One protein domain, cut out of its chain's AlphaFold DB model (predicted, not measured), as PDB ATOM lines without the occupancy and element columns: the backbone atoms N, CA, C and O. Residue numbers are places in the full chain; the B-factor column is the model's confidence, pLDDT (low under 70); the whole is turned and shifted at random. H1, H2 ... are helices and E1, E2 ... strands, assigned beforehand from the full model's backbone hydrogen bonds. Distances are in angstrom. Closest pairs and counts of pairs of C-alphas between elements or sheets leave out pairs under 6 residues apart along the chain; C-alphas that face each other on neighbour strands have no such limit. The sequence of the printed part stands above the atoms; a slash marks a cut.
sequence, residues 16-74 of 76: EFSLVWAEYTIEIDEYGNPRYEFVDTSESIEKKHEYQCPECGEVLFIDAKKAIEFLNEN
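This is residues 16 to 74 of the 76 residues of an uncharacterized protein of Thermoprotei archaeon (UniProt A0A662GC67). A long two-stranded hairpin, E2 and E3, reaches away like an arm from a small head made of a three-stranded sheet, E1, E4 and E5, with one short helix, H1, over one face of that sheet. The arm makes most of the length, and E1 runs on into E2 across a break of 1 residue at Leu 19, from the head into the arm. The printed part has 59 residues with five named strands and one named helix, in the order E1 E2 E3 E4 E5 H1; the head's sheet runs E1 - E4 - E5 and the arm's sheet E2 - E3, both antiparallel. The class is mixed, helices and strands, with 9 residues in the helix and 29 in the strands. The whole is extended, with a radius of gyration of the C-alphas of 17.7 A, and the C-alphas span 57 by 26 by 17 A along their three main axes.

The printed part begins with E1, residues 16 to 18, whose C-alpha 16 is at (-29.190, -32.026, 30.601). E2, residues 20 to 28, is 25.1 A long from first to last C-alpha and ends with C-alpha 28 at (-60.401, -37.843, 42.840). E3, residues 34 to 43, is the longest strand by residues and measures 25.7 A; it bends by 57 degrees at residue 39. E4, residues 49 to 52, measures 9.7 A, and E5, residues 59 to 61, measures 5.8 A. H1, residues 64 to 72, is 12.5 A long and ends with C-alpha 72 at (-16.850, -21.758, 27.764).

In the sheet of three strands, E1 and E5 are the edge strands and E4 is the inner one. E1 and E4 are antiparallel at 152 degrees, with N 17 and O 50 within hydrogen-bond range at 2.8 A, as are N 50 and O 17 at 2.8 A. E4 and E5 form a hairpin, antiparallel at 118 degrees, with N 51 and O 61 at 2.8 A. The pairing of E4 is staggered: it pairs with E1 over its residues 49 to 51 and with E5 over its residues 51 to 52. H1 is on this sheet at a height over the sheet of 9.7 A. It lies over E5 and only just over E4, on which 3 of its 9 C-alphas fall, and runs slantwise to the strands, at 36 degrees to E5 on the local plane. Its closest C-alphas to E5 are those of Phe 61 and Ala 67, 5.9 A apart; to E4, those of Tyr 51 and Ala 67, 6.6 A apart. In H1 every O i to N i+4 pair is within hydrogen-bond range. E1 and E2 meet only through their link, and E1 runs on into E2 at 64 degrees. E2 and E3 form a hairpin, antiparallel at 160 degrees, with N 21 and O 42 at 2.8 A at one end and N 27 and O 35 at 3.0 A at the other. The closest C-alphas of E1 and E3 are those of Ser 18 and Glu 43, 7.9 A apart. E3 and E4 are apart, and H1 is apart from both E2 and E3.

The two C-alphas farthest apart, those of Tyr 31 and Asn 74, are 57.6 A from each other, while the first and last printed C-alphas, those of Glu 16 and Asn 74, are 20.3 A apart. The printed part has no cut. No link is long: the link from E4 to E5, with 6 residues, is short, and the other four are tight. The mean pLDDT of the printed part is 93.6, and residue 74 is the one printed residue under 70.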
ATOM      1  N   GLU A  16     -29.394 -31.343  29.329       95.56
ATOM      2  CA  GLU A  16     -29.190 -32.026  30.601       95.56
ATOM      3  C   GLU A  16     -30.351 -32.995  30.851       95.56
ATOM      4  O   GLU A  16     -31.518 -32.632  30.715       95.56
ATOM      5  N   PHE A  17     -30.015 -34.242  31.171       94.00
ATOM      6  CA  PHE A  17     -30.946 -35.261  31.628       94.00
ATOM      7  C   PHE A  17     -30.581 -35.638  33.051       94.00
ATOM      8  O   PHE A  17     -29.468 -36.095  33.307       94.00
ATOM      9  N   SER A  18     -31.532 -35.477  33.963       92.50
ATOM     10  CA  SER A  18     -31.364 -35.833  35.365       92.50
ATOM     11  C   SER A  18     -32.465 -36.742  35.870       92.50
ATOM     12  O   SER A  18     -33.631 -36.645  35.481       92.50
ATOM     13  N   LEU A  19     -32.082 -37.642  36.776       90.56
ATOM     14  CA  LEU A  19     -33.039 -38.442  37.524       90.56
ATOM     15  C   LEU A  19     -33.569 -37.624  38.708       90.56
ATOM     16  O   LEU A  19     -32.833 -37.351  39.664       90.56
ATOM     17  N   VAL A  20     -34.855 -37.280  38.655       92.75
ATOM     18  CA  VAL A  20     -35.564 -36.513  39.690       92.75
ATOM     19  C   VAL A  20     -36.688 -37.331  40.324       92.75
ATOM     20  O   VAL A  20     -37.324 -38.156  39.665       92.75
ATOM     21  N   TRP A  21     -36.954 -37.083  41.603       93.75
ATOM     22  CA  TRP A  21     -38.212 -37.444  42.248       93.75
ATOM     23  C   TRP A  21     -39.191 -36.294  42.063       93.75
ATOM     24  O   TRP A  21     -38.955 -35.199  42.568       93.75
ATOM     25  N   ALA A  22     -40.276 -36.540  41.335       94.94
ATOM     26  CA  ALA A  22     -41.340 -35.567  41.136       94.94
ATOM     27  C   ALA A  22     -42.510 -35.871  42.079       94.94
ATOM     28  O   ALA A  22     -43.021 -36.993  42.104       94.94
ATOM     29  N   GLU A  23     -42.919 -34.871  42.850       96.88
ATOM     30  CA  GLU A  23     -44.054 -34.933  43.760       96.88
ATOM     31  C   GLU A  23     -45.316 -34.419  43.067       96.88
ATOM     32  O   GLU A  23     -45.315 -33.366  42.421       96.88
ATOM     33  N   TYR A  24     -46.406 -35.169  43.225       97.81
ATOM     34  CA  TYR A  24     -47.722 -34.797  42.729       97.81
ATOM     35  C   TYR A  24     -48.761 -34.981  43.828       97.81
ATOM     36  O   TYR A  24     -48.788 -36.017  44.497       97.81
ATOM     37  N   THR A  25     -49.668 -34.020  43.957       97.88
ATOM     38  CA  THR A  25     -50.924 -34.231  44.674       97.88
ATOM     39  C   THR A  25     -51.875 -34.998  43.765       97.88
ATOM     40  O   THR A  25     -52.031 -34.657  42.592       97.88
ATOM     41  N   ILE A  26     -52.494 -36.053  44.299       97.81
ATOM     42  CA  ILE A  26     -53.487 -36.859  43.584       97.81
ATOM     43  C   ILE A  26     -54.824 -36.706  44.293       97.81
ATOM     44  O   ILE A  26     -54.947 -37.042  45.471       97.81
ATOM     45  N   GLU A  27     -55.829 -36.258  43.553       98.00
ATOM     46  CA  GLU A  27     -57.204 -36.133  44.028       98.00
ATOM     47  C   GLU A  27     -58.157 -36.880  43.102       98.00
ATOM     48  O   GLU A  27     -57.861 -37.105  41.929       98.00
ATOM     49  N   ILE A  28     -59.317 -37.263  43.627       98.19
ATOM     50  CA  ILE A  28     -60.401 -37.843  42.840       98.19
ATOM     51  C   ILE A  28     -61.481 -36.775  42.679       98.19
ATOM     52  O   ILE A  28     -61.935 -36.208  43.672       98.19
ATOM     53  N   ASP A  29     -61.879 -36.490  41.443       96.12
ATOM     54  CA  ASP A  29     -62.942 -35.525  41.167       96.12
ATOM     55  C   ASP A  29     -64.345 -36.077  41.488       96.12
ATOM     56  O   ASP A  29     -64.527 -37.238  41.863       96.12
ATOM     57  N   GLU A  30     -65.369 -35.237  41.327       96.69
ATOM     58  CA  GLU A  30     -66.771 -35.601  41.586       96.69
ATOM     59  C   GLU A  30     -67.297 -36.763  40.716       96.69
ATOM     60  O   GLU A  30     -68.303 -37.381  41.061       96.69
ATOM     61  N   TYR A  31     -66.611 -37.085  39.614       97.56
ATOM     62  CA  TYR A  31     -66.947 -38.178  38.700       97.56
ATOM     63  C   TYR A  31     -66.102 -39.436  38.946       97.56
ATOM     64  O   TYR A  31     -66.276 -40.432  38.242       97.56
ATOM     65  N   GLY A  32     -65.200 -39.418  39.931       97.38
ATOM     66  CA  GLY A  32     -64.322 -40.545  40.231       97.38
ATOM     67  C   GLY A  32     -63.029 -40.584  39.410       97.38
ATOM     68  O   GLY A  32     -62.330 -41.597  39.460       97.38
ATOM     69  N   ASN A  33     -62.686 -39.531  38.660       98.19
ATOM     70  CA  ASN A  33     -61.459 -39.502  37.859       98.19
ATOM     71  C   ASN A  33     -60.279 -38.932  38.658       98.19
ATOM     72  O   ASN A  33     -60.453 -37.947  39.381       98.19
ATOM     73  N   PRO A  34     -59.062 -39.485  38.502       97.81
ATOM     74  CA  PRO A  34     -57.879 -38.936  39.142       97.81
ATOM     75  C   PRO A  34     -57.428 -37.634  38.469       97.81
ATOM     76  O   PRO A  34     -57.344 -37.539  37.242       97.81
ATOM     77  N   ARG A  35     -57.072 -36.647  39.289       97.62
ATOM     78  CA  ARG A  35     -56.388 -35.411  38.905       97.62
ATOM     79  C   ARG A  35     -55.033 -35.355  39.592       97.62
ATOM     80  O   ARG A  35     -54.937 -35.641  40.780       97.62
ATOM     81  N   TYR A  36     -54.012 -34.986  38.826       97.25
ATOM     82  CA  TYR A  36     -52.636 -34.853  39.292       97.25
ATOM     83  C   TYR A  36     -52.237 -33.383  39.210       97.25
ATOM     84  O   TYR A  36     -52.321 -32.788  38.135       97.25
ATOM     85  N   GLU A  37     -51.788 -32.816  40.320       97.62
ATOM     86  CA  GLU A  37     -51.204 -31.479  40.372       97.62
ATOM     87  C   GLU A  37     -49.726 -31.599  40.735       97.62
ATOM     88  O   GLU A  37     -49.373 -32.286  41.691       97.62
ATOM     89  N   PHE A  38     -48.856 -30.983  39.934       97.44
ATOM     90  CA  PHE A  38     -47.423 -30.965  40.206       97.44
ATOM     91  C   PHE A  38     -47.134 -30.093  41.427       97.44
ATOM     92  O   PHE A  38     -47.585 -28.950  41.482       97.44
ATOM     93  N   VAL A  39     -46.356 -30.625  42.367       97.56
ATOM     94  CA  VAL A  39     -45.950 -29.905  43.577       97.56
ATOM     95  C   VAL A  39     -44.513 -29.421  43.433       97.56
ATOM     96  O   VAL A  39     -44.268 -28.216  43.438       97.56
ATOM     97  N   ASP A  40     -43.568 -30.353  43.291       97.06
ATOM     98  CA  ASP A  40     -42.140 -30.044  43.220       97.06
ATOM     99  C   ASP A  40     -41.329 -31.191  42.588       97.06
ATOM    100  O   ASP A  40     -41.806 -32.318  42.428       97.06
ATOM    101  N   THR A  41     -40.074 -30.912  42.243       95.12
ATOM    102  CA  THR A  41     -39.060 -31.909  41.893       95.12
ATOM    103  C   THR A  41     -37.867 -31.806  42.830       95.12
ATOM    104  O   THR A  41     -37.308 -30.731  43.015       95.12
ATOM    105  N   SER A  42     -37.397 -32.945  43.329       92.62
ATOM    106  CA  SER A  42     -36.145 -33.045  44.079       92.62
ATOM    107  C   SER A  42     -35.148 -33.964  43.372       92.62
ATOM    108  O   SER A  42     -35.524 -34.883  42.640       92.62
ATOM    109  N   GLU A  43     -33.853 -33.713  43.568       86.38
ATOM    110  CA  GLU A  43     -32.807 -34.581  43.024       86.38
ATOM    111  C   GLU A  43     -32.906 -35.995  43.614       86.38
ATOM    112  O   GLU A  43     -33.096 -36.185  44.819       86.38
ATOM    113  N   SER A  44     -32.723 -37.011  42.767       84.81
ATOM    114  CA  SER A  44     -32.588 -38.385  43.248       84.81
ATOM    115  C   SER A  44     -31.309 -38.586  44.065       84.81
ATOM    116  O   SER A  44     -30.276 -37.968  43.812       84.81
ATOM    117  N   ILE A  45     -31.352 -39.523  45.019       82.62
ATOM    118  CA  ILE A  45     -30.178 -39.929  45.816       82.62
ATOM    119  C   ILE A  45     -29.024 -40.401  44.909       82.62
ATOM    120  O   ILE A  45     -27.859 -40.224  45.254       82.62
ATOM    121  N   GLU A  46     -29.335 -40.968  43.739       80.75
ATOM    122  CA  GLU A  46     -28.336 -41.453  42.781       80.75
ATOM    123  C   GLU A  46     -27.665 -40.341  41.955       80.75
ATOM    124  O   GLU A  46     -26.665 -40.633  41.302       80.75
ATOM    125  N   LYS A  47     -28.181 -39.097  41.981       75.56
ATOM    126  CA  LYS A  47     -27.628 -37.893  41.319       75.56
ATOM    127  C   LYS A  47     -26.994 -38.151  39.945       75.56
ATOM    128  O   LYS A  47     -25.855 -37.767  39.677       75.56
ATOM    129  N   LYS A  48     -27.726 -38.836  39.066       85.44
ATOM    130  CA  LYS A  48     -27.280 -39.099  37.694       85.44
ATOM    131  C   LYS A  48     -27.672 -37.927  36.809       85.44
ATOM    132  O   LYS A  48     -28.864 -37.715  36.595       85.44
ATOM    133  N   HIS A  49     -26.666 -37.205  36.321       92.56
ATOM    134  CA  HIS A  49     -26.804 -36.157  35.317       92.56
ATOM    135  C   HIS A  49     -26.046 -36.575  34.059       92.56
ATOM    136  O   HIS A  49     -24.890 -36.992  34.137       92.56
ATOM    137  N   GLU A  50     -26.679 -36.427  32.908       96.81
ATOM    138  CA  GLU A  50     -26.072 -36.623  31.599       96.81
ATOM    139  C   GLU A  50     -26.207 -35.340  30.789       96.81
ATOM    140  O   GLU A  50     -27.278 -34.744  30.721       96.81
ATOM    141  N   TYR A  51     -25.120 -34.925  30.153       97.25
ATOM    142  CA  TYR A  51     -25.057 -33.731  29.324       97.25
ATOM    143  C   TYR A  51     -24.830 -34.162  27.884       97.25
ATOM    144  O   TYR A  51     -23.730 -34.569  27.499       97.25
ATOM    145  N   GLN A  52     -25.897 -34.100  27.101       97.81
ATOM    146  CA  GLN A  52     -25.966 -34.648  25.756       97.81
ATOM    147  C   GLN A  52     -25.825 -33.568  24.684       97.81
ATOM    148  O   GLN A  52     -26.248 -32.417  24.852       97.81
ATOM    149  N   CYS A  53     -25.274 -33.962  23.537       97.44
ATOM    150  CA  CYS A  53     -25.253 -33.134  22.343       97.44
ATOM    151  C   CYS A  53     -26.690 -32.853  21.861       97.44
ATOM    152  O   CYS A  53     -27.449 -33.798  21.626       97.44
ATOM    153  N   PRO A  54     -27.078 -31.588  21.619       96.81
ATOM    154  CA  PRO A  54     -28.421 -31.263  21.150       96.81
ATOM    155  C   PRO A  54     -28.694 -31.698  19.706       96.81
ATOM    156  O   PRO A  54     -29.845 -31.677  19.285       96.81
ATOM    157  N   GLU A  55     -27.676 -32.094  18.946       97.44
ATOM    158  CA  GLU A  55     -27.823 -32.434  17.532       97.44
ATOM    159  C   GLU A  55     -27.882 -33.939  17.264       97.44
ATOM    160  O   GLU A  55     -28.616 -34.367  16.375       97.44
ATOM    161  N   CYS A  56     -27.104 -34.738  17.999       97.31
ATOM    162  CA  CYS A  56     -27.067 -36.195  17.829       97.31
ATOM    163  C   CYS A  56     -27.566 -36.978  19.048       97.31
ATOM    164  O   CYS A  56     -27.826 -38.167  18.910       97.31
ATOM    165  N   GLY A  57     -27.730 -36.337  20.211       96.62
ATOM    166  CA  GLY A  57     -28.179 -36.993  21.444       96.62
ATOM    167  C   GLY A  57     -27.091 -37.754  22.207       96.62
ATOM    168  O   GLY A  57     -27.382 -38.293  23.267       96.62
ATOM    169  N   GLU A  58     -25.852 -37.788  21.713       97.88
ATOM    170  CA  GLU A  58     -24.765 -38.517  22.379       97.88
ATOM    171  C   GLU A  58     -24.393 -37.877  23.724       97.88
ATOM    172  O   GLU A  58     -24.345 -36.645  23.832       97.88
ATOM    173  N   VAL A  59     -24.117 -38.701  24.740       97.56
ATOM    174  CA  VAL A  59     -23.714 -38.234  26.076       97.56
ATOM    175  C   VAL A  59     -22.259 -37.783  26.022       97.56
ATOM    176  O   VAL A  59     -21.349 -38.593  25.891       97.56
ATOM    177  N   LEU A  60     -22.030 -36.477  26.156       96.56
ATOM    178  CA  LEU A  60     -20.682 -35.910  26.105       96.56
ATOM    179  C   LEU A  60     -20.042 -35.837  27.495       96.56
ATOM    180  O   LEU A  60     -18.835 -36.029  27.637       96.56
ATOM    181  N   PHE A  61     -20.844 -35.573  28.532       96.31
ATOM    182  CA  PHE A  61     -20.364 -35.461  29.910       96.31
ATOM    183  C   PHE A  61     -21.388 -36.000  30.911       96.31
ATOM    184  O   PHE A  61     -22.588 -35.986  30.659       96.31
ATOM    185  N   ILE A  62     -20.903 -36.411  32.083       95.50
ATOM    186  CA  ILE A  62     -21.718 -36.747  33.269       95.50
ATOM    187  C   ILE A  62     -21.411 -35.830  34.464       95.50
ATOM    188  O   ILE A  62     -21.908 -36.019  35.568       95.50
ATOM    189  N   ASP A  63     -20.539 -34.843  34.249       93.81
ATOM    190  CA  ASP A  63     -20.101 -33.879  35.251       93.81
ATOM    191  C   ASP A  63     -20.459 -32.471  34.771       93.81
ATOM    192  O   ASP A  63     -20.051 -32.046  33.685       93.81
ATOM    193  N   ALA A  64     -21.222 -31.755  35.595       93.38
ATOM    194  CA  ALA A  64     -21.725 -30.423  35.275       93.38
ATOM    195  C   ALA A  64     -20.594 -29.425  35.007       93.38
ATOM    196  O   ALA A  64     -20.689 -28.587  34.111       93.38
ATOM    197  N   LYS A  65     -19.502 -29.515  35.774       94.38
ATOM    198  CA  LYS A  65     -18.385 -28.580  35.674       94.38
ATOM    199  C   LYS A  65     -17.668 -28.751  34.337       94.38
ATOM    200  O   LYS A  65     -17.457 -27.757  33.652       94.38
ATOM    201  N   LYS A  66     -17.386 -29.989  33.924       95.00
ATOM    202  CA  LYS A  66     -16.798 -30.283  32.606       95.00
ATOM    203  C   LYS A  66     -17.699 -29.842  31.456       95.00
ATOM    204  O   LYS A  66     -17.211 -29.258  30.493       95.00
ATOM    205  N   ALA A  67     -19.008 -30.075  31.572       94.56
ATOM    206  CA  ALA A  67     -19.981 -29.629  30.578       94.56
ATOM    207  C   ALA A  67     -19.966 -28.095  30.410       94.56
ATOM    208  O   ALA A  67     -19.988 -27.583  29.289       94.56
ATOM    209  N   ILE A  68     -19.878 -27.354  31.519       94.12
ATOM    210  CA  ILE A  68     -19.787 -25.886  31.520       94.12
ATOM    211  C   ILE A  68     -18.435 -25.402  30.981       94.12
ATOM    212  O   ILE A  68     -18.402 -24.432  30.224       94.12
ATOM    213  N   GLU A  69     -17.326 -26.040  31.361       94.38
ATOM    214  CA  GLU A  69     -15.988 -25.720  30.848       94.38
ATOM    215  C   GLU A  69     -15.950 -25.856  29.323       94.38
ATOM    216  O   GLU A  69     -15.619 -24.882  28.648       94.38
ATOM    217  N   PHE A  70     -16.433 -26.979  28.781       93.31
ATOM    218  CA  PHE A  70     -16.551 -27.218  27.339       93.31
ATOM    219  C   PHE A  70     -17.332 -26.112  26.609       93.31
ATOM    220  O   PHE A  70     -16.905 -25.623  25.562       93.31
ATOM    221  N   LEU A  71     -18.455 -25.652  27.174       92.62
ATOM    222  CA  LEU A  71     -19.238 -24.555  26.587       92.62
ATOM    223  C   LEU A  71     -18.530 -23.190  26.651       92.62
ATOM    224  O   LEU A  71     -18.843 -22.299  25.859       92.62
ATOM    225  N   ASN A  72     -17.578 -23.010  27.569       90.25
ATOM    226  CA  ASN A  72     -16.850 -21.758  27.764       90.25
ATOM    227  C   ASN A  72     -15.504 -21.685  27.027       90.25
ATOM    228  O   ASN A  72     -14.967 -20.584  26.928       90.25
ATOM    229  N   GLU A  73     -14.987 -22.781  26.459       79.81
ATOM    230  CA  GLU A  73     -13.674 -22.851  25.777       79.81
ATOM    231  C   GLU A  73     -13.498 -21.891  24.579       79.81
ATOM    232  O   GLU A  73     -12.438 -21.849  23.970       79.81
ATOM    233  N   ASN A  74     -14.513 -21.103  24.210       62.69
ATOM    234  CA  ASN A  74     -14.470 -20.187  23.066       62.69
ATOM    235  C   ASN A  74     -15.116 -18.814  23.337       62.69
ATOM    236  O   ASN A  74     -15.599 -18.169  22.405       62.69
TER     237      ASN A  74